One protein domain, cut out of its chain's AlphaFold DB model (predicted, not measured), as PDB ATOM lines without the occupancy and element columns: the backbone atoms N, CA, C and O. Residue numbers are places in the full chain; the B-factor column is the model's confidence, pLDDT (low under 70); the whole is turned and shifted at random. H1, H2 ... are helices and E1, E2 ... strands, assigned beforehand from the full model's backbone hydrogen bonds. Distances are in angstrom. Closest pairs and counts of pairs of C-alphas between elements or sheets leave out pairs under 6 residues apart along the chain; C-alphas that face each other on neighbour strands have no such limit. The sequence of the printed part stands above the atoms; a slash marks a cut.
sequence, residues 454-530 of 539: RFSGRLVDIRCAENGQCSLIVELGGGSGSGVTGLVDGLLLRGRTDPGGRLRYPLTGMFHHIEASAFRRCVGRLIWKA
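Overview. This is residues 454 to 530 of the 539 residues of an uncharacterized protein of Deltaproteobacteria bacterium (UniProt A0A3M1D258). What shape is this? A strongly twisted sheet, E3-E2-E1-E4, has H2 over one face, while H1 lies at one end and only grazes it. What builds it? The 77 printed residues, with named elements E1 E2 H1 E3 H2 E4 in chain order, are mixed in class, all strand neighbours antiparallel, and compact: radius of gyration of the C-alphas 12.6 A, spans 37 by 27 by 24 A.

Arrangement. How do strands pair? E1, residues 455 to 464, bends by 90 degrees at residue 458 and forms an antiparallel hairpin with E2, residues 470 to 476; N 460 and O 473, 2.8 A apart, are within hydrogen-bond range. So are N 503 and O 474, 2.8 A, between E2 and antiparallel E3, residues 502 to 506, and N 527 and O 457, 2.8 A, between E1 and antiparallel E4, residues 526 to 529. Where are the helices? H2, residues 516 to 522, is over E2 and, only just, with 3 C-alphas, over E1, at a height over the sheet of 8.7 A; 1 of 3 O i to N i+4 pairs and 3 of 4 O i to N i+3 pairs are within range. H1, residues 484 to 493, with every O i to N i+4 pair within range, only grazes the sheet; its closest C-alpha to E3 is Leu 493, 7.7 A from that of Leu 503.

Along the chain. Where does E1 run? It spans 20.6 A from C-alpha 455 at (98.417, 47.805, 106.217). Where does E4 end? At C-alpha 529, (93.894, 49.714, 108.266).

Size, cuts and confidence. Is anything cut? The printed part has no cut and no long link. Where is confidence low? Residues 477 to 491, 493 to 495 and 499 to 500 have pLDDT under 70.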
ATOM      1  N   ARG A 454      95.054  45.811 103.562       81.31
ATOM      2  CA  ARG A 454      95.411  45.807 104.983       81.31
ATOM      3  C   ARG A 454      96.836  46.313 105.109       81.31
ATOM      4  O   ARG A 454      97.716  45.818 104.414       81.31
ATOM      5  N   PHE A 455      97.068  47.295 105.971       81.25
ATOM      6  CA  PHE A 455      98.417  47.805 106.217       81.25
ATOM      7  C   PHE A 455      98.546  48.392 107.621       81.25
ATOM      8  O   PHE A 455      97.556  48.775 108.242       81.25
ATOM      9  N   SER A 456      99.780  48.484 108.104       80.69
ATOM     10  CA  SER A 456     100.154  49.204 109.318       80.69
ATOM     11  C   SER A 456     101.492  49.888 109.090       80.69
ATOM     12  O   SER A 456     102.408  49.282 108.534       80.69
ATOM     13  N   GLY A 457     101.623  51.135 109.514       84.19
ATOM     14  CA  GLY A 457     102.852  51.889 109.317       84.19
ATOM     15  C   GLY A 457     102.781  53.267 109.946       84.19
ATOM     16  O   GLY A 457     101.755  53.666 110.496       84.19
ATOM     17  N   ARG A 458     103.888  53.995 109.889       85.00
ATOM     18  CA  ARG A 458     103.974  55.340 110.446       85.00
ATOM     19  C   ARG A 458     103.455  56.346 109.429       85.00
ATOM     20  O   ARG A 458     103.925  56.359 108.295       85.00
ATOM     21  N   LEU A 459     102.495  57.186 109.808       87.31
ATOM     22  CA  LEU A 459     102.033  58.264 108.935       87.31
ATOM     23  C   LEU A 459     103.116  59.345 108.877       87.31
ATOM     24  O   LEU A 459     103.383  60.001 109.880       87.31
ATOM     25  N   VAL A 460     103.752  59.510 107.722       86.44
ATOM     26  CA  VAL A 460     104.851  60.466 107.527       86.44
ATOM     27  C   VAL A 460     104.315  61.832 107.132       86.44
ATOM     28  O   VAL A 460     104.791  62.843 107.632       86.44
ATOM     29  N   ASP A 461     103.339  61.858 106.227       85.25
ATOM     30  CA  ASP A 461     102.843  63.090 105.621       85.25
ATOM     31  C   ASP A 461     101.420  62.894 105.068       85.25
ATOM     32  O   ASP A 461     100.972  61.764 104.844       85.25
ATOM     33  N   ILE A 462     100.710  63.994 104.825       85.81
ATOM     34  CA  ILE A 462      99.414  64.011 104.143       85.81
ATOM     35  C   ILE A 462      99.532  64.951 102.947       85.81
ATOM     36  O   ILE A 462      99.604  66.167 103.108       85.81
ATOM     37  N   ARG A 463      99.497  64.395 101.732       84.50
ATOM     38  CA  ARG A 463      99.584  65.184 100.498       84.50
ATOM     39  C   ARG A 463      98.227  65.343  99.855       84.50
ATOM     40  O   ARG A 463      97.623  64.351  99.442       84.50
ATOM     41  N   CYS A 464      97.797  66.590  99.728       83.88
ATOM     42  CA  CYS A 464      96.607  66.971  98.986       83.88
ATOM     43  C   CYS A 464      97.018  67.600  97.654       83.88
ATOM     44  O   CYS A 464      97.885  68.470  97.625       83.88
ATOM     45  N   ALA A 465      96.431  67.121  96.560       79.56
ATOM     46  CA  ALA A 465      96.566  67.743  95.249       79.56
ATOM     47  C   ALA A 465      95.605  68.942  95.118       79.56
ATOM     48  O   ALA A 465      94.646  69.065  95.879       79.56
ATOM     49  N   GLU A 466      95.848  69.812  94.133       70.12
ATOM     50  CA  GLU A 466      95.046  71.024  93.880       70.12
ATOM     51  C   GLU A 466      93.564  70.726  93.597       70.12
ATOM     52  O   GLU A 466      92.698  71.555  93.855       70.12
ATOM     53  N   ASN A 467      93.248  69.506  93.148       73.50
ATOM     54  CA  ASN A 467      91.882  69.015  92.939       73.50
ATOM     55  C   ASN A 467      91.164  68.573  94.236       73.50
ATOM     56  O   ASN A 467      90.117  67.930  94.165       73.50
ATOM     57  N   GLY A 468      91.735  68.851  95.414       73.38
ATOM     58  CA  GLY A 468      91.164  68.504  96.719       73.38
ATOM     59  C   GLY A 468      91.336  67.038  97.132       73.38
ATOM     60  O   GLY A 468      90.952  66.671  98.243       73.38
ATOM     61  N   GLN A 469      91.937  66.188  96.292       81.44
ATOM     62  CA  GLN A 469      92.182  64.788  96.637       81.44
ATOM     63  C   GLN A 469      93.397  64.661  97.552       81.44
ATOM     64  O   GLN A 469      94.532  64.966  97.172       81.44
ATOM     65  N   CYS A 470      93.159  64.163  98.761       83.12
ATOM     66  CA  CYS A 470      94.196  63.939  99.756       83.12
ATOM     67  C   CYS A 470      94.601  62.466  99.823       83.12
ATOM     68  O   CYS A 470      93.777  61.554  99.736       83.12
ATOM     69  N   SER A 471      95.894  62.232 100.016       86.25
ATOM     70  CA  SER A 471      96.478  60.909 100.200       86.25
ATOM     71  C   SER A 471      97.395  60.891 101.416       86.25
ATOM     72  O   SER A 471      98.185  61.811 101.626       86.25
ATOM     73  N   LEU A 472      97.281  59.837 102.217       86.19
ATOM     74  CA  LEU A 472      98.173  59.564 103.336       86.19
ATOM     75  C   LEU A 472      99.465  58.946 102.801       86.19
ATOM     76  O   LEU A 472      99.403  58.001 102.012       86.19
ATOM     77  N   ILE A 473     100.613  59.445 103.248       86.81
ATOM     78  CA  ILE A 473     101.920  58.841 102.983       86.81
ATOM     79  C   ILE A 473     102.350  58.080 104.225       86.81
ATOM     80  O   ILE A 473     102.655  58.671 105.261       86.81
ATOM     81  N   VAL A 474     102.371  56.758 104.115       84.69
ATOM     82  CA  VAL A 474     102.609  55.846 105.231       84.69
ATOM     83  C   VAL A 474     103.896  55.084 104.985       84.69
ATOM     84  O   VAL A 474     104.033  54.381 103.988       84.69
ATOM     85  N   GLU A 475     104.846  55.197 105.897       84.06
ATOM     86  CA  GLU A 475     106.052  54.380 105.884       84.06
ATOM     87  C   GLU A 475     105.726  53.033 106.522       84.06
ATOM     88  O   GLU A 475     105.358  52.947 107.699       84.06
ATOM     89  N   LEU A 476     105.767  51.980 105.710       78.62
ATOM     90  CA  LEU A 476     105.424  50.639 106.160       78.62
ATOM     91  C   LEU A 476     106.537  50.137 107.088       78.62
ATOM     92  O   LEU A 476     107.698  50.067 106.693       78.62
ATOM     93  N   GLY A 477     106.192  49.791 108.330       65.38
ATOM     94  CA  GLY A 477     107.137  49.131 109.232       65.38
ATOM     95  C   GLY A 477     107.477  47.755 108.660       65.38
ATOM     96  O   GLY A 477     106.556  47.028 108.295       65.38
ATOM     97  N   GLY A 478     108.768  47.428 108.536       55.75
ATOM     98  CA  GLY A 478     109.310  46.246 107.844       55.75
ATOM     99  C   GLY A 478     108.906  44.887 108.430       55.75
ATOM    100  O   GLY A 478     109.746  44.127 108.895       55.75
ATOM    101  N   GLY A 479     107.616  44.570 108.375       52.59
ATOM    102  CA  GLY A 479     107.009  43.331 108.832       52.59
ATOM    103  C   GLY A 479     105.815  42.970 107.954       52.59
ATOM    104  O   GLY A 479     104.679  42.937 108.421       52.59
ATOM    105  N   SER A 480     106.050  42.712 106.666       50.97
ATOM    106  CA  SER A 480     105.068  42.021 105.827       50.97
ATOM    107  C   SER A 480     105.001  40.559 106.277       50.97
ATOM    108  O   SER A 480     105.945  39.802 106.054       50.97
ATOM    109  N   GLY A 481     103.921  40.173 106.958       46.97
ATOM    110  CA  GLY A 481     103.744  38.818 107.487       46.97
ATOM    111  C   GLY A 481     103.938  37.736 106.416       46.97
ATOM    112  O   GLY A 481     103.335  37.793 105.344       46.97
ATOM    113  N   SER A 482     104.774  36.740 106.709       43.62
ATOM    114  CA  SER A 482     105.017  35.586 105.840       43.62
ATOM    115  C   SER A 482     103.782  34.670 105.808       43.62
ATOM    116  O   SER A 482     103.512  33.956 106.772       43.62
ATOM    117  N   GLY A 483     103.015  34.702 104.713       53.75
ATOM    118  CA  GLY A 483     101.846  33.841 104.483       53.75
ATOM    119  C   GLY A 483     101.009  34.268 103.268       53.75
ATOM    120  O   GLY A 483     101.199  35.360 102.734       53.75
ATOM    121  N   VAL A 484     100.050  33.431 102.842       53.66
ATOM    122  CA  VAL A 484      99.147  33.694 101.692       53.66
ATOM    123  C   VAL A 484      98.433  35.048 101.824       53.66
ATOM    124  O   VAL A 484      98.229  35.755 100.839       53.66
ATOM    125  N   THR A 485      98.117  35.460 103.054       55.00
ATOM    126  CA  THR A 485      97.533  36.771 103.358       55.00
ATOM    127  C   THR A 485      98.475  37.933 103.046       55.00
ATOM    128  O   THR A 485      98.019  38.915 102.471       55.00
ATOM    129  N   GLY A 486      99.775  37.808 103.340       58.00
ATOM    130  CA  GLY A 486     100.782  38.826 103.017       58.00
ATOM    131  C   GLY A 486     101.036  38.958 101.514       58.00
ATOM    132  O   GLY A 486     101.295  40.056 101.028       58.00
ATOM    133  N   LEU A 487     100.881  37.864 100.759       59.50
ATOM    134  CA  LEU A 487     101.009  37.850  99.298       59.50
ATOM    135  C   LEU A 487      99.838  38.592  98.629       59.50
ATOM    136  O   LEU A 487     100.061  39.412  97.743       59.50
ATOM    137  N   VAL A 488      98.605  38.370  99.105       62.75
ATOM    138  CA  VAL A 488      97.403  39.100  98.655       62.75
ATOM    139  C   VAL A 488      97.461  40.576  99.057       62.75
ATOM    140  O   VAL A 488      97.178  41.438  98.229       62.75
ATOM    141  N   ASP A 489      97.874  40.883 100.290       66.12
ATOM    142  CA  ASP A 489      98.007  42.268 100.757       66.12
ATOM    143  C   ASP A 489      99.093  43.015  99.957       66.12
ATOM    144  O   ASP A 489      98.871  44.144  99.522       66.12
ATOM    145  N   GLY A 490     100.218  42.363  99.648       63.84
ATOM    146  CA  GLY A 490     101.248  42.910  98.758       63.84
ATOM    147  C   GLY A 490     100.767  43.125  97.318       63.84
ATOM    148  O   GLY A 490     101.169  44.096  96.679       63.84
ATOM    149  N   LEU A 491      99.877  42.266  96.805       68.56
ATOM    150  CA  LEU A 491      99.280  42.411  95.471       68.56
ATOM    151  C   LEU A 491      98.259  43.558  95.411       68.56
ATOM    152  O   LEU A 491      98.210  44.270  94.414       68.56
ATOM    153  N   LEU A 492      97.485  43.769  96.482       70.12
ATOM    154  CA  LEU A 492      96.500  44.856  96.596       70.12
ATOM    155  C   LEU A 492      97.145  46.232  96.829       70.12
ATOM    156  O   LEU A 492      96.569  47.256  96.463       70.12
ATOM    157  N   LEU A 493      98.331  46.264  97.442       68.19
ATOM    158  CA  LEU A 493      99.109  47.488  97.666       68.19
ATOM    159  C   LEU A 493     100.089  47.790  96.513       68.19
ATOM    160  O   LEU A 493     100.657  48.884  96.452       68.19
ATOM    161  N   ARG A 494     100.268  46.846  95.578       64.31
ATOM    162  CA  ARG A 494     101.144  46.977  94.405       64.31
ATOM    163  C   ARG A 494     100.666  48.128  93.514       64.31
ATOM    164  O   ARG A 494      99.496  48.205  93.157       64.31
ATOM    165  N   GLY A 495     101.576  49.041  93.173       67.50
ATOM    166  CA  GLY A 495     101.266  50.267  92.419       67.50
ATOM    167  C   GLY A 495     100.865  51.472  93.280       67.50
ATOM    168  O   GLY A 495     100.708  52.564  92.744       67.50
ATOM    169  N   ARG A 496     100.736  51.305  94.607       70.81
ATOM    170  CA  ARG A 496     100.515  52.406  95.569       70.81
ATOM    171  C   ARG A 496     101.707  52.656  96.489       70.81
ATOM    172  O   ARG A 496     101.684  53.600  97.270       70.81
ATOM    173  N   THR A 497     102.721  51.803  96.435       74.25
ATOM    174  CA  THR A 497     103.976  51.965  97.167       74.25
ATOM    175  C   THR A 497     105.033  52.587  96.265       74.25
ATOM    176  O   THR A 497     105.341  52.028  95.211       74.25
ATOM    177  N   ASP A 498     105.604  53.706  96.695       71.69
ATOM    178  CA  ASP A 498     106.720  54.363  96.019       71.69
ATOM    179  C   ASP A 498     108.014  53.526  96.142       71.69
ATOM    180  O   ASP A 498     108.131  52.711  97.066       71.69
ATOM    181  N   PRO A 499     109.033  53.748  95.281       63.47
ATOM    182  CA  PRO A 499     110.302  53.004  95.311       63.47
ATOM    183  C   PRO A 499     111.032  53.053  96.662       63.47
ATOM    184  O   PRO A 499     111.793  52.149  96.987       63.47
ATOM    185  N   GLY A 500     110.775  54.089  97.468       62.81
ATOM    186  CA  GLY A 500     111.299  54.246  98.829       62.81
ATOM    187  C   GLY A 500     110.510  53.515  99.924       62.81
ATOM    188  O   GLY A 500     110.699  53.823 101.094       62.81
ATOM    189  N   GLY A 501     109.586  52.609  99.580       70.56
ATOM    190  CA  GLY A 501     108.831  51.796 100.549       70.56
ATOM    191  C   GLY A 501     107.665  52.514 101.243       70.56
ATOM    192  O   GLY A 501     107.107  51.997 102.214       70.56
ATOM    193  N   ARG A 502     107.270  53.696 100.757       81.44
ATOM    194  CA  ARG A 502     106.157  54.486 101.310       81.44
ATOM    195  C   ARG A 502     104.862  54.199 100.561       81.44
ATOM    196  O   ARG A 502     104.818  54.301  99.342       81.44
ATOM    197  N   LEU A 503     103.805  53.857 101.288       84.25
ATOM    198  CA  LEU A 503     102.463  53.636 100.762       84.25
ATOM    199  C   LEU A 503     101.709  54.964 100.642       84.25
ATOM    200  O   LEU A 503     101.540  55.674 101.631       84.25
ATOM    201  N   ARG A 504     101.180  55.249  99.453       84.69
ATOM    202  CA  ARG A 504     100.256  56.352  99.190       84.69
ATOM    203  C   ARG A 504      98.814  55.839  99.216       84.69
ATOM    204  O   ARG A 504      98.363  55.168  98.288       84.69
ATOM    205  N   TYR A 505      98.077  56.147 100.282       84.88
ATOM    206  CA  TYR A 505      96.687  55.714 100.459       84.88
ATOM    207  C   TYR A 505      95.702  56.865 100.186       84.88
ATOM    208  O   TYR A 505      95.764  57.873 100.893       84.88
ATOM    209  N   PRO A 506      94.798  56.763  99.192       83.81
ATOM    210  CA  PRO A 506      93.838  57.823  98.889       83.81
ATOM    211  C   PRO A 506      92.744  57.904  99.963       83.81
ATOM    212  O   PRO A 506      92.187  56.887 100.369       83.81
ATOM    213  N   LEU A 507      92.411  59.114 100.414       82.06
ATOM    214  CA  LEU A 507      91.316  59.348 101.367       82.06
ATOM    215  C   LEU A 507      89.946  59.481 100.685       82.06
ATOM    216  O   LEU A 507      88.907  59.309 101.326       82.06
ATOM    217  N   THR A 508      89.950  59.728  99.380       77.88
ATOM    218  CA  THR A 508      88.765  59.846  98.528       77.88
ATOM    219  C   THR A 508      88.759  58.743  97.474       77.88
ATOM    220  O   THR A 508      89.720  58.611  96.715       77.88
ATOM    221  N   GLY A 509      87.677  57.973  97.433       76.19
ATOM    222  CA  GLY A 509      87.394  56.907  96.475       76.19
ATOM    223  C   GLY A 509      85.912  56.912  96.088       76.19
ATOM    224  O   GLY A 509      85.154  57.775  96.527       76.19
ATOM    225  N   MET A 510      85.480  55.952  95.268       74.19
ATOM    226  CA  MET A 510      84.105  55.924  94.741       74.19
ATOM    227  C   MET A 510      83.047  55.758  95.846       74.19
ATOM    228  O   MET A 510      81.970  56.339  95.747       74.19
ATOM    229  N   PHE A 511      83.365  55.007  96.908       71.62
ATOM    230  CA  PHE A 511      82.448  54.735  98.024       71.62
ATOM    231  C   PHE A 511      82.907  55.322  99.364       71.62
ATOM    232  O   PHE A 511      82.335  55.007 100.407       71.62
ATOM    233  N   HIS A 512      83.927  56.187  99.371       73.62
ATOM    234  CA  HIS A 512      84.374  56.847 100.596       73.62
ATOM    235  C   HIS A 512      84.956  58.236 100.345       73.62
ATOM    236  O   HIS A 512      85.736  58.454  99.421       73.62
ATOM    237  N   HIS A 513      84.651  59.166 101.241       81.81
ATOM    238  CA  HIS A 513      85.294  60.471 101.301       81.81
ATOM    239  C   HIS A 513      85.690  60.733 102.748       81.81
ATOM    240  O   HIS A 513      84.835  60.957 103.601       81.81
ATOM    241  N   ILE A 514      86.984  60.662 103.040       82.00
ATOM    242  CA  ILE A 514      87.499  60.828 104.396       82.00
ATOM    243  C   ILE A 514      88.262  62.147 104.454       82.00
ATOM    244  O   ILE A 514      89.165  62.390 103.657       82.00
ATOM    245  N   GLU A 515      87.903  63.018 105.390       82.12
ATOM    246  CA  GLU A 515      88.578  64.304 105.511       82.12
ATOM    247  C   GLU A 515      90.018  64.142 106.014       82.12
ATOM    248  O   GLU A 515      90.291  63.462 107.005       82.12
ATOM    249  N   ALA A 516      90.956  64.837 105.368       79.38
ATOM    250  CA  ALA A 516      92.358  64.864 105.787       79.38
ATOM    251  C   ALA A 516      92.559  65.465 107.192       79.38
ATOM    252  O   ALA A 516      93.539  65.140 107.868       79.38
ATOM    253  N   SER A 517      91.631  66.317 107.643       79.69
ATOM    254  CA  SER A 517      91.605  66.917 108.985       79.69
ATOM    255  C   SER A 517      91.684  65.853 110.089       79.69
ATOM    256  O   SER A 517      92.419  66.044 111.061       79.69
ATOM    257  N   ALA A 518      91.032  64.702 109.891       80.31
ATOM    258  CA  ALA A 518      90.978  63.596 110.845       80.31
ATOM    259  C   ALA A 518      92.355  62.979 111.146       80.31
ATOM    260  O   ALA A 518      92.570  62.457 112.236       80.31
ATOM    261  N   PHE A 519      93.312  63.080 110.216       83.19
ATOM    262  CA  PHE A 519      94.633  62.456 110.343       83.19
ATOM    263  C   PHE A 519      95.762  63.437 110.664       83.19
ATOM    264  O   PHE A 519      96.884  63.003 110.926       83.19
ATOM    265  N   ARG A 520      95.504  64.752 110.707       82.00
ATOM    266  CA  ARG A 520      96.553  65.748 111.005       82.00
ATOM    267  C   ARG A 520      97.217  65.524 112.368       82.00
ATOM    268  O   ARG A 520      98.421  65.708 112.490       82.00
ATOM    269  N   ARG A 521      96.462  65.069 113.375       82.56
ATOM    270  CA  ARG A 521      96.982  64.736 114.722       82.56
ATOM    271  C   ARG A 521      97.820  63.449 114.764       82.56
ATOM    272  O   ARG A 521      98.450  63.159 115.775       82.56
ATOM    273  N   CYS A 522      97.813  62.686 113.674       83.25
ATOM    274  CA  CYS A 522      98.396  61.353 113.566       83.25
ATOM    275  C   CYS A 522      99.729  61.342 112.822       83.25
ATOM    276  O   CYS A 522     100.366  60.294 112.727       83.25
ATOM    277  N   VAL A 523     100.149  62.485 112.275       84.50
ATOM    278  CA  VAL A 523     101.444  62.623 111.606       84.50
ATOM    279  C   VAL A 523     102.551  62.325 112.624       84.50
ATOM    280  O   VAL A 523     102.568  62.869 113.726       84.50
ATOM    281  N   GLY A 524     103.435  61.389 112.287       80.69
ATOM    282  CA  GLY A 524     104.467  60.842 113.171       80.69
ATOM    283  C   GLY A 524     104.026  59.659 114.047       80.69
ATOM    284  O   GLY A 524     104.879  59.059 114.714       80.69
ATOM    285  N   ARG A 525     102.741  59.268 114.040       85.75
ATOM    286  CA  ARG A 525     102.209  58.104 114.779       85.75
ATOM    287  C   ARG A 525     101.995  56.889 113.879       85.75
ATOM    288  O   ARG A 525     101.993  56.980 112.652       85.75
ATOM    289  N   LEU A 526     101.830  55.734 114.516       84.69
ATOM    290  CA  LEU A 526     101.481  54.479 113.860       84.69
ATOM    291  C   LEU A 526      99.982  54.465 113.545       84.69
ATOM    292  O   LEU A 526      99.158  54.652 114.436       84.69
ATOM    293  N   ILE A 527      99.640  54.229 112.284       86.19
ATOM    294  CA  ILE A 527      98.268  54.033 111.815       86.19
ATOM    295  C   ILE A 527      98.120  52.630 111.235       86.19
ATOM    296  O   ILE A 527      99.084  52.038 110.738       86.19
ATOM    297  N   TRP A 528      96.907  52.088 111.282       86.56
ATOM    298  CA  TRP A 528      96.621  50.766 110.731       86.56
ATOM    299  C   TRP A 528      95.248  50.715 110.072       86.56
ATOM    300  O   TRP A 528      94.334  51.446 110.438       86.56
ATOM    301  N   LYS A 529      95.101  49.848 109.076       86.19
ATOM    302  CA  LYS A 529      93.894  49.714 108.266       86.19
ATOM    303  C   LYS A 529      93.489  48.248 108.201       86.19
ATOM    304  O   LYS A 529      94.265  47.415 107.731       86.19
ATOM    305  N   ALA A 530      92.286  47.940 108.678       81.06
ATOM    306  CA  ALA A 530      91.708  46.605 108.605       81.06
ATOM    307  C   ALA A 530      91.110  46.326 107.215       81.06
ATOM    308  O   ALA A 530      90.829  47.241 106.435       81.06
TER     309      ALA A 530